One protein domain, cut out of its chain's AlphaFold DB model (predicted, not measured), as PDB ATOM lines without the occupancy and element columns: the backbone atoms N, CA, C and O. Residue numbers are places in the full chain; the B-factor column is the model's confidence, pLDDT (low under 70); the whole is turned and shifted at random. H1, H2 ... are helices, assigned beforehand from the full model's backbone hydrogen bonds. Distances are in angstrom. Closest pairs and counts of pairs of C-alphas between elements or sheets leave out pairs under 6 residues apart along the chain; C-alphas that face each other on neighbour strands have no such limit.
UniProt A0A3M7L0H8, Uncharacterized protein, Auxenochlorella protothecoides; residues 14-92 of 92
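This is residues 14 to 92 of the 92 residues of an uncharacterized protein of Auxenochlorella protothecoides (UniProt A0A3M7L0H8). What shape is this? One long helix, H1, makes the length; H2 folds back from its last turns as a hairpin, and H3 crosses it near its beginning. What makes it up? It is all helix: 79 printed residues with named helices H1, H2, H3 in that order, loose, radius of gyration of the C-alphas 15.7 A, spanning 48 by 27 by 17 A.

What meets the longest helix? H1, residues 14 to 41, touches H2, residues 52 to 66, with residues 36 to 41 alone, closest at the C-alphas of Ser 40 and Lys 56, 5.6 A. This helical hairpin runs opposite ways at a steep tilt of 42 degrees. And the third? H1 touches H3, residues 76 to 90, with residues 15 to 26 alone, closest at the C-alphas of Ile 19 and Ala 83, 5.1 A; they run opposite ways at a steep tilt of 69.9 degrees, only just short of about perpendicular. H2 and H3 are apart. Are the backbones bonded? Every O i to N i+4 pair in H1, H2 and H3 is within hydrogen-bond range.

Where is H1? It runs 40.2 A from C-alpha 14 at (-27.534, -2.278, 10.466). How long are the others? H2 measures 20.4 A; H3 measures 20.7 A, ending at C-alpha 90, (-19.664, -8.781, 11.289).

Any cut? The printed part has no cut, and both links are short. Where is confidence low? In the printed part of this model 29 residues have a pLDDT under 70, among them residues 43 to 51 and 68 to 78.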
ATOM      1  N   THR A  14     -28.838  -1.630  10.700       65.75
ATOM      2  CA  THR A  14     -27.534  -2.278  10.466       65.75
ATOM      3  C   THR A  14     -26.995  -2.094   9.035       65.75
ATOM      4  O   THR A  14     -25.825  -1.735   8.905       65.75
ATOM      5  N   PRO A  15     -27.787  -2.255   7.953       70.06
ATOM      6  CA  PRO A  15     -27.302  -2.041   6.588       70.06
ATOM      7  C   PRO A  15     -26.829  -0.603   6.365       70.06
ATOM      8  O   PRO A  15     -25.779  -0.375   5.773       70.06
ATOM      9  N   THR A  16     -27.569   0.371   6.896       73.69
ATOM     10  CA  THR A  16     -27.255   1.798   6.781       73.69
ATOM     11  C   THR A  16     -25.962   2.142   7.515       73.69
ATOM     12  O   THR A  16     -25.122   2.861   6.977       73.69
ATOM     13  N   LEU A  17     -25.758   1.580   8.712       71.81
ATOM     14  CA  LEU A  17     -24.512   1.734   9.466       71.81
ATOM     15  C   LEU A  17     -23.324   1.080   8.759       71.81
ATOM     16  O   LEU A  17     -22.242   1.658   8.743       71.81
ATOM     17  N   LEU A  18     -23.514  -0.087   8.141       70.44
ATOM     18  CA  LEU A  18     -22.467  -0.763   7.372       70.44
ATOM     19  C   LEU A  18     -22.096   0.017   6.108       70.44
ATOM     20  O   LEU A  18     -20.912   0.172   5.816       70.44
ATOM     21  N   ILE A  19     -23.078   0.564   5.389       72.81
ATOM     22  CA  ILE A  19     -22.841   1.451   4.243       72.81
ATOM     23  C   ILE A  19     -22.084   2.701   4.700       72.81
ATOM     24  O   ILE A  19     -21.076   3.062   4.097       72.81
ATOM     25  N   PHE A  20     -22.505   3.325   5.798       71.62
ATOM     26  CA  PHE A  20     -21.836   4.503   6.344       71.62
ATOM     27  C   PHE A  20     -20.395   4.208   6.789       71.62
ATOM     28  O   PHE A  20     -19.472   4.935   6.423       71.62
ATOM     29  N   ALA A  21     -20.176   3.099   7.501       70.31
ATOM     30  CA  ALA A  21     -18.849   2.626   7.887       70.31
ATOM     31  C   ALA A  21     -17.968   2.328   6.664       70.31
ATOM     32  O   ALA A  21     -16.769   2.594   6.684       70.31
ATOM     33  N   SER A  22     -18.567   1.843   5.576       68.94
ATOM     34  CA  SER A  22     -17.869   1.609   4.310       68.94
ATOM     35  C   SER A  22     -17.429   2.911   3.668       68.94
ATOM     36  O   SER A  22     -16.265   3.040   3.311       68.94
ATOM     37  N   VAL A  23     -18.315   3.907   3.578       74.00
ATOM     38  CA  VAL A  23     -17.958   5.238   3.063       74.00
ATOM     39  C   VAL A  23     -16.808   5.841   3.874       74.00
ATOM     40  O   VAL A  23     -15.839   6.321   3.288       74.00
ATOM     41  N   LEU A  24     -16.876   5.765   5.206       72.44
ATOM     42  CA  LEU A  24     -15.802   6.214   6.098       72.44
ATOM     43  C   LEU A  24     -14.491   5.456   5.859       72.44
ATOM     44  O   LEU A  24     -13.442   6.083   5.737       72.44
ATOM     45  N   SER A  25     -14.546   4.128   5.750       75.56
ATOM     46  CA  SER A  25     -13.373   3.286   5.504       75.56
ATOM     47  C   SER A  25     -12.725   3.585   4.148       75.56
ATOM     48  O   SER A  25     -11.510   3.761   4.078       75.56
ATOM     49  N   LEU A  26     -13.519   3.744   3.082       76.06
ATOM     50  CA  LEU A  26     -13.016   4.148   1.766       76.06
ATOM     51  C   LEU A  26     -12.424   5.561   1.779       76.06
ATOM     52  O   LEU A  26     -11.399   5.800   1.140       76.06
ATOM     53  N   ALA A  27     -13.042   6.499   2.499       75.38
ATOM     54  CA  ALA A  27     -12.520   7.855   2.634       75.38
ATOM     55  C   ALA A  27     -11.172   7.860   3.372       75.38
ATOM     56  O   ALA A  27     -10.220   8.488   2.911       75.38
ATOM     57  N   GLN A  28     -11.063   7.111   4.472       76.31
ATOM     58  CA  GLN A  28      -9.811   6.929   5.208       76.31
ATOM     59  C   GLN A  28      -8.741   6.253   4.347       76.31
ATOM     60  O   GLN A  28      -7.598   6.706   4.340       76.31
ATOM     61  N   PHE A  29      -9.111   5.231   3.573       77.69
ATOM     62  CA  PHE A  29      -8.209   4.574   2.633       77.69
ATOM     63  C   PHE A  29      -7.684   5.552   1.575       77.69
ATOM     64  O   PHE A  29      -6.476   5.624   1.361       77.69
ATOM     65  N   LYS A  30      -8.558   6.365   0.967       76.56
ATOM     66  CA  LYS A  30      -8.155   7.395  -0.002       76.56
ATOM     67  C   LYS A  30      -7.182   8.398   0.618       76.56
ATOM     68  O   LYS A  30      -6.161   8.709   0.013       76.56
ATOM     69  N   ILE A  31      -7.475   8.890   1.823       78.81
ATOM     70  CA  ILE A  31      -6.601   9.831   2.539       78.81
ATOM     71  C   ILE A  31      -5.239   9.188   2.820       78.81
ATOM     72  O   ILE A  31      -4.211   9.809   2.559       78.81
ATOM     73  N   ALA A  32      -5.222   7.944   3.303       78.25
ATOM     74  CA  ALA A  32      -3.994   7.205   3.570       78.25
ATOM     75  C   ALA A  32      -3.182   6.959   2.291       78.25
ATOM     76  O   ALA A  32      -1.964   7.111   2.304       78.25
ATOM     77  N   TYR A  33      -3.845   6.643   1.178       76.94
ATOM     78  CA  TYR A  33      -3.187   6.407  -0.103       76.94
ATOM     79  C   TYR A  33      -2.553   7.687  -0.671       76.94
ATOM     80  O   TYR A  33      -1.380   7.681  -1.042       76.94
ATOM     81  N   VAL A  34      -3.270   8.814  -0.623       78.19
ATOM     82  CA  VAL A  34      -2.731  10.134  -0.997       78.19
ATOM     83  C   VAL A  34      -1.580  10.548  -0.071       78.19
ATOM     84  O   VAL A  34      -0.579  11.105  -0.521       78.19
ATOM     85  N   ALA A  35      -1.690  10.281   1.233       77.69
ATOM     86  CA  ALA A  35      -0.615  10.561   2.183       77.69
ATOM     87  C   ALA A  35       0.634   9.712   1.890       77.69
ATOM     88  O   ALA A  35       1.745  10.240   1.926       77.69
ATOM     89  N   LEU A  36       0.457   8.434   1.546       79.31
ATOM     90  CA  LEU A  36       1.538   7.519   1.179       79.31
ATOM     91  C   LEU A  36       2.253   7.968  -0.101       79.31
ATOM     92  O   LEU A  36       3.482   7.993  -0.141       79.31
ATOM     93  N   GLU A  37       1.504   8.377  -1.125       78.56
ATOM     94  CA  GLU A  37       2.056   8.931  -2.365       78.56
ATOM     95  C   GLU A  37       2.897  10.190  -2.086       78.56
ATOM     96  O   GLU A  37       4.064  10.269  -2.493       78.56
ATOM     97  N   ARG A  38       2.345  11.144  -1.322       78.56
ATOM     98  CA  ARG A  38       3.031  12.390  -0.936       78.56
ATOM     99  C   ARG A  38       4.281  12.135  -0.106       78.56
ATOM    100  O   ARG A  38       5.297  12.792  -0.326       78.56
ATOM    101  N   PHE A  39       4.226  11.184   0.819       74.25
ATOM    102  CA  PHE A  39       5.368  10.781   1.636       74.25
ATOM    103  C   PHE A  39       6.444  10.085   0.789       74.25
ATOM    104  O   PHE A  39       7.625  10.388   0.913       74.25
ATOM    105  N   SER A  40       6.055   9.230  -0.164       74.00
ATOM    106  CA  SER A  40       7.008   8.592  -1.088       74.00
ATOM    107  C   SER A  40       7.714   9.591  -2.020       74.00
ATOM    108  O   SER A  40       8.843   9.348  -2.454       74.00
ATOM    109  N   SER A  41       7.060  10.720  -2.313       71.94
ATOM    110  CA  SER A  41       7.549  11.762  -3.226       71.94
ATOM    111  C   SER A  41       8.318  12.881  -2.518       71.94
ATOM    112  O   SER A  41       9.060  13.623  -3.161       71.94
ATOM    113  N   SER A  42       8.165  13.003  -1.201       73.31
ATOM    114  CA  SER A  42       8.827  14.023  -0.389       73.31
ATOM    115  C   SER A  42      10.292  13.663  -0.117       73.31
ATOM    116  O   SER A  42      10.641  12.499   0.091       73.31
ATOM    117  N   ARG A  43      11.182  14.668  -0.116       65.25
ATOM    118  CA  ARG A  43      12.576  14.505   0.329       65.25
ATOM    119  C   ARG A  43      12.590  14.377   1.849       65.25
ATOM    120  O   ARG A  43      12.223  15.320   2.546       65.25
ATOM    121  N   HIS A  44      13.025  13.225   2.342       64.69
ATOM    122  CA  HIS A  44      13.167  12.948   3.768       64.69
ATOM    123  C   HIS A  44      14.648  12.942   4.181       64.69
ATOM    124  O   HIS A  44      15.516  12.761   3.329       64.69
ATOM    125  N   PRO A  45      14.961  13.163   5.471       63.34
ATOM    126  CA  PRO A  45      16.322  13.014   5.979       63.34
ATOM    127  C   PRO A  45      16.818  11.561   5.837       63.34
ATOM    128  O   PRO A  45      16.020  10.625   5.900       63.34
ATOM    129  N   LEU A  46      18.143  11.406   5.700       59.72
ATOM    130  CA  LEU A  46      18.936  10.199   5.365       59.72
ATOM    131  C   LEU A  46      18.464   8.845   5.946       59.72
ATOM    132  O   LEU A  46      18.745   7.797   5.373       59.72
ATOM    133  N   LEU A  47      17.740   8.835   7.067       60.06
ATOM    134  CA  LEU A  47      17.217   7.619   7.703       60.06
ATOM    135  C   LEU A  47      16.114   6.916   6.892       60.06
ATOM    136  O   LEU A  47      15.887   5.723   7.076       60.06
ATOM    137  N   LEU A  48      15.428   7.630   5.994       62.38
ATOM    138  CA  LEU A  48      14.328   7.084   5.187       62.38
ATOM    139  C   LEU A  48      14.727   6.765   3.736       62.38
ATOM    140  O   LEU A  48      13.932   6.146   3.030       62.38
ATOM    141  N   ASP A  49      15.953   7.092   3.307       64.38
ATOM    142  CA  ASP A  49      16.434   6.855   1.932       64.38
ATOM    143  C   ASP A  49      16.459   5.364   1.559       64.38
ATOM    144  O   ASP A  49      16.207   4.998   0.414       64.38
ATOM    145  N   SER A  50      16.688   4.481   2.536       68.12
ATOM    146  CA  SER A  50      16.658   3.027   2.308       68.12
ATOM    147  C   SER A  50      15.238   2.483   2.103       68.12
ATOM    148  O   SER A  50      15.044   1.484   1.413       68.12
ATOM    149  N   VAL A  51      14.227   3.141   2.681       69.75
ATOM    150  CA  VAL A  51      12.823   2.690   2.655       69.75
ATOM    151  C   VAL A  51      12.045   3.351   1.513       69.75
ATOM    152  O   VAL A  51      11.117   2.761   0.958       69.75
ATOM    153  N   GLN A  52      12.460   4.546   1.092       72.81
ATOM    154  CA  GLN A  52      11.860   5.305  -0.002       72.81
ATOM    155  C   GLN A  52      11.691   4.526  -1.328       72.81
ATOM    156  O   GLN A  52      10.606   4.614  -1.911       72.81
ATOM    157  N   PRO A  53      12.664   3.728  -1.826       76.44
ATOM    158  CA  PRO A  53      12.480   2.961  -3.063       76.44
ATOM    159  C   PRO A  53      11.441   1.841  -2.918       76.44
ATOM    160  O   PRO A  53      10.715   1.551  -3.870       76.44
ATOM    161  N   VAL A  54      11.330   1.233  -1.734       78.06
ATOM    162  CA  VAL A  54      10.302   0.222  -1.440       78.06
ATOM    163  C   VAL A  54       8.925   0.879  -1.396       78.06
ATOM    164  O   VAL A  54       7.984   0.374  -2.004       78.06
ATOM    165  N   LEU A  55       8.821   2.043  -0.753       77.12
ATOM    166  CA  LEU A  55       7.584   2.814  -0.697       77.12
ATOM    167  C   LEU A  55       7.110   3.244  -2.089       77.12
ATOM    168  O   LEU A  55       5.936   3.086  -2.402       77.12
ATOM    169  N   LYS A  56       8.020   3.713  -2.952       77.88
ATOM    170  CA  LYS A  56       7.696   4.054  -4.346       77.88
ATOM    171  C   LYS A  56       7.200   2.847  -5.139       77.88
ATOM    172  O   LYS A  56       6.216   2.973  -5.859       77.88
ATOM    173  N   LYS A  57       7.824   1.672  -4.979       79.56
ATOM    174  CA  LYS A  57       7.341   0.432  -5.611       79.56
ATOM    175  C   LYS A  57       5.949   0.046  -5.120       79.56
ATOM    176  O   LYS A  57       5.112  -0.327  -5.930       79.56
ATOM    177  N   LEU A  58       5.687   0.157  -3.818       78.50
ATOM    178  CA  LEU A  58       4.357  -0.100  -3.268       78.50
ATOM    179  C   LEU A  58       3.326   0.865  -3.850       78.50
ATOM    180  O   LEU A  58       2.286   0.414  -4.314       78.50
ATOM    181  N   VAL A  59       3.627   2.165  -3.893       78.75
ATOM    182  CA  VAL A  59       2.741   3.174  -4.498       78.75
ATOM    183  C   VAL A  59       2.475   2.866  -5.973       78.75
ATOM    184  O   VAL A  59       1.317   2.901  -6.370       78.75
ATOM    185  N   GLN A  60       3.493   2.475  -6.748       79.62
ATOM    186  CA  GLN A  60       3.333   2.058  -8.149       79.62
ATOM    187  C   GLN A  60       2.455   0.810  -8.302       79.62
ATOM    188  O   GLN A  60       1.621   0.750  -9.201       79.62
ATOM    189  N   VAL A  61       2.607  -0.185  -7.421       78.50
ATOM    190  CA  VAL A  61       1.740  -1.373  -7.416       78.50
ATOM    191  C   VAL A  61       0.304  -0.973  -7.089       78.50
ATOM    192  O   VAL A  61      -0.612  -1.361  -7.810       78.50
ATOM    193  N   PHE A  62       0.098  -0.150  -6.059       74.88
ATOM    194  CA  PHE A  62      -1.227   0.367  -5.725       74.88
ATOM    195  C   PHE A  62      -1.833   1.169  -6.879       74.88
ATOM    196  O   PHE A  62      -3.003   0.974  -7.182       74.88
ATOM    197  N   GLU A  63      -1.043   1.984  -7.576       77.06
ATOM    198  CA  GLU A  63      -1.505   2.773  -8.721       77.06
ATOM    199  C   GLU A  63      -1.876   1.880  -9.913       77.06
ATOM    200  O   GLU A  63      -2.885   2.115 -10.573       77.06
ATOM    201  N   SER A  64      -1.126   0.798 -10.146       75.19
ATOM    202  CA  SER A  64      -1.422  -0.170 -11.211       75.19
ATOM    203  C   SER A  64      -2.715  -0.962 -10.983       75.19
ATOM    204  O   SER A  64      -3.362  -1.370 -11.944       75.19
ATOM    205  N   VAL A  65      -3.097  -1.174  -9.719       72.44
ATOM    206  CA  VAL A  65      -4.277  -1.968  -9.341       72.44
ATOM    207  C   VAL A  65      -5.507  -1.086  -9.126       72.44
ATOM    208  O   VAL A  65      -6.612  -1.466  -9.501       72.44
ATOM    209  N   LEU A  66      -5.328   0.077  -8.500       69.69
ATOM    210  CA  LEU A  66      -6.416   0.941  -8.032       69.69
ATOM    211  C   LEU A  66      -6.589   2.207  -8.882       69.69
ATOM    212  O   LEU A  66      -7.589   2.910  -8.728       69.69
ATOM    213  N   GLY A  67      -5.645   2.495  -9.779       71.56
ATOM    214  CA  GLY A  67      -5.584   3.740 -10.539       71.56
ATOM    215  C   GLY A  67      -4.960   4.894  -9.750       71.56
ATOM    216  O   GLY A  67      -4.588   4.758  -8.583       71.56
ATOM    217  N   SER A  68      -4.848   6.058 -10.400       66.81
ATOM    218  CA  SER A  68      -4.233   7.236  -9.780       66.81
ATOM    219  C   SER A  68      -5.019   7.689  -8.537       66.81
ATOM    220  O   SER A  68      -6.243   7.857  -8.617       66.81
ATOM    221  N   PRO A  69      -4.349   7.975  -7.405       63.03
ATOM    222  CA  PRO A  69      -4.984   8.467  -6.175       63.03
ATOM    223  C   PRO A  69      -5.827   9.733  -6.392       63.03
ATOM    224  O   PRO A  69      -6.867   9.917  -5.751       63.03
ATOM    225  N   SER A  70      -5.405  10.592  -7.324       62.41
ATOM    226  CA  SER A  70      -6.111  11.821  -7.707       62.41
ATOM    227  C   SER A  70      -7.417  11.561  -8.473       62.41
ATOM    228  O   SER A  70      -8.358  12.349  -8.368       62.41
ATOM    229  N   GLY A  71      -7.506  10.428  -9.177       61.75
ATOM    230  CA  GLY A  71      -8.685   9.976  -9.919       61.75
ATOM    231  C   GLY A  71      -9.603   9.036  -9.131       61.75
ATOM    232  O   GLY A  71     -10.669   8.673  -9.627       61.75
ATOM    233  N   PHE A  72      -9.224   8.645  -7.910       62.97
ATOM    234  CA  PHE A  72     -10.000   7.706  -7.104       62.97
ATOM    235  C   PHE A  72     -11.298   8.357  -6.602       62.97
ATOM    236  O   PHE A  72     -11.330   9.044  -5.572       62.97
ATOM    237  N   ASN A  73     -12.382   8.157  -7.351       61.09
ATOM    238  CA  ASN A  73     -13.739   8.503  -6.952       61.09
ATOM    239  C   ASN A  73     -14.463   7.223  -6.526       61.09
ATOM    240  O   ASN A  73     -14.789   6.404  -7.387       61.09
ATOM    241  N   PRO A  74     -14.713   7.017  -5.219       61.41
ATOM    242  CA  PRO A  74     -15.447   5.850  -4.763       61.41
ATOM    243  C   PRO A  74     -16.866   5.893  -5.340       61.41
ATOM    244  O   PRO A  74     -17.697   6.702  -4.930       61.41
ATOM    245  N   THR A  75     -17.137   5.040  -6.327       66.50
ATOM    246  CA  THR A  75     -18.482   4.871  -6.883       66.50
ATOM    247  C   THR A  75     -19.346   4.043  -5.933       66.50
ATOM    248  O   THR A  75     -18.842   3.298  -5.090       66.50
ATOM    249  N   LEU A  76     -20.669   4.145  -6.087       61.22
ATOM    250  CA  LEU A  76     -21.671   3.412  -5.297       61.22
ATOM    251  C   LEU A  76     -21.366   1.905  -5.187       61.22
ATOM    252  O   LEU A  76     -21.571   1.298  -4.138       61.22
ATOM    253  N   THR A  77     -20.800   1.319  -6.242       69.06
ATOM    254  CA  THR A  77     -20.371  -0.082  -6.310       69.06
ATOM    255  C   THR A  77     -19.257  -0.421  -5.320       69.06
ATOM    256  O   THR A  77     -19.303  -1.474  -4.693       69.06
ATOM    257  N   HIS A  78     -18.280   0.470  -5.128       69.19
ATOM    258  CA  HIS A  78     -17.185   0.258  -4.177       69.19
ATOM    259  C   HIS A  78     -17.680   0.320  -2.729       69.19
ATOM    260  O   HIS A  78     -17.280  -0.487  -1.893       69.19
ATOM    261  N   VAL A  79     -18.602   1.244  -2.451       70.88
ATOM    262  CA  VAL A  79     -19.247   1.369  -1.139       70.88
ATOM    263  C   VAL A  79     -20.070   0.122  -0.823       70.88
ATOM    264  O   VAL A  79     -19.964  -0.413   0.277       70.88
ATOM    265  N   LEU A  80     -20.843  -0.377  -1.791       68.25
ATOM    266  CA  LEU A  80     -21.616  -1.611  -1.646       68.25
ATOM    267  C   LEU A  80     -20.722  -2.832  -1.421       68.25
ATOM    268  O   LEU A  80     -21.026  -3.641  -0.550       68.25
ATOM    269  N   LEU A  81     -19.611  -2.955  -2.153       75.12
ATOM    270  CA  LEU A  81     -18.683  -4.075  -1.998       75.12
ATOM    271  C   LEU A  81     -18.047  -4.091  -0.599       75.12
ATOM    272  O   LEU A  81     -18.025  -5.131   0.056       75.12
ATOM    273  N   VAL A  82     -17.586  -2.936  -0.108       75.19
ATOM    274  CA  VAL A  82     -17.018  -2.828   1.245       75.19
ATOM    275  C   VAL A  82     -18.087  -3.050   2.314       75.19
ATOM    276  O   VAL A  82     -17.818  -3.749   3.291       75.19
ATOM    277  N   ALA A  83     -19.317  -2.579   2.098       69.38
ATOM    278  CA  ALA A  83     -20.428  -2.830   3.017       69.38
ATOM    279  C   ALA A  83     -20.750  -4.318   3.111       69.38
ATOM    280  O   ALA A  83     -21.025  -4.820   4.198       69.38
ATOM    281  N   LEU A  84     -20.658  -5.037   1.993       73.75
ATOM    282  CA  LEU A  84     -20.891  -6.473   1.923       73.75
ATOM    283  C   LEU A  84     -19.765  -7.261   2.609       73.75
ATOM    284  O   LEU A  84     -20.043  -8.191   3.363       73.75
ATOM    285  N   ILE A  85     -18.506  -6.847   2.438       76.31
ATOM    286  CA  ILE A  85     -17.354  -7.428   3.148       76.31
ATOM    287  C   ILE A  85     -17.476  -7.202   4.663       76.31
ATOM    288  O   ILE A  85     -17.327  -8.150   5.438       76.31
ATOM    289  N   LEU A  86     -17.800  -5.978   5.093       69.62
ATOM    290  CA  LEU A  86     -18.037  -5.660   6.504       69.62
ATOM    291  C   LEU A  86     -19.229  -6.439   7.063       69.62
ATOM    292  O   LEU A  86     -19.145  -6.957   8.174       69.62
ATOM    293  N   ALA A  87     -20.307  -6.590   6.288       73.25
ATOM    294  CA  ALA A  87     -21.459  -7.397   6.673       73.25
ATOM    295  C   ALA A  87     -21.055  -8.856   6.924       73.25
ATOM    296  O   ALA A  87     -21.398  -9.407   7.966       73.25
ATOM    297  N   VAL A  88     -20.289  -9.468   6.013       76.31
ATOM    298  CA  VAL A  88     -19.807 -10.854   6.143       76.31
ATOM    299  C   VAL A  88     -18.877 -11.019   7.347       76.31
ATOM    300  O   VAL A  88     -19.013 -11.994   8.084       76.31
ATOM    301  N   LEU A  89     -17.968 -10.069   7.579       73.44
ATOM    302  CA  LEU A  89     -17.072 -10.076   8.741       73.44
ATOM    303  C   LEU A  89     -17.834  -9.910  10.059       73.44
ATOM    304  O   LEU A  89     -17.539 -10.612  11.017       73.44
ATOM    305  N   SER A  90     -18.840  -9.032  10.097       66.38
ATOM    306  CA  SER A  90     -19.664  -8.781  11.289       66.38
ATOM    307  C   SER A  90     -20.612  -9.930  11.652       66.38
ATOM    308  O   SER A  90     -21.197  -9.926  12.733       66.38
ATOM    309  N   ARG A  91     -20.797 -10.894  10.739       58.09
ATOM    310  CA  ARG A  91     -21.681 -12.055  10.909       58.09
ATOM    311  C   ARG A  91     -20.958 -13.307  11.422       58.09
ATOM    312  O   ARG A  91     -21.631 -14.320  11.611       58.09
ATOM    313  N   ARG A  92     -19.630 -13.256  11.583       49.16
ATOM    314  CA  ARG A  92     -18.833 -14.279  12.282       49.16
ATOM    315  C   ARG A  92     -18.743 -13.950  13.765       49.16
ATOM    316  O   ARG A  92     -18.748 -14.918  14.552       49.16
TER     317      ARG A  92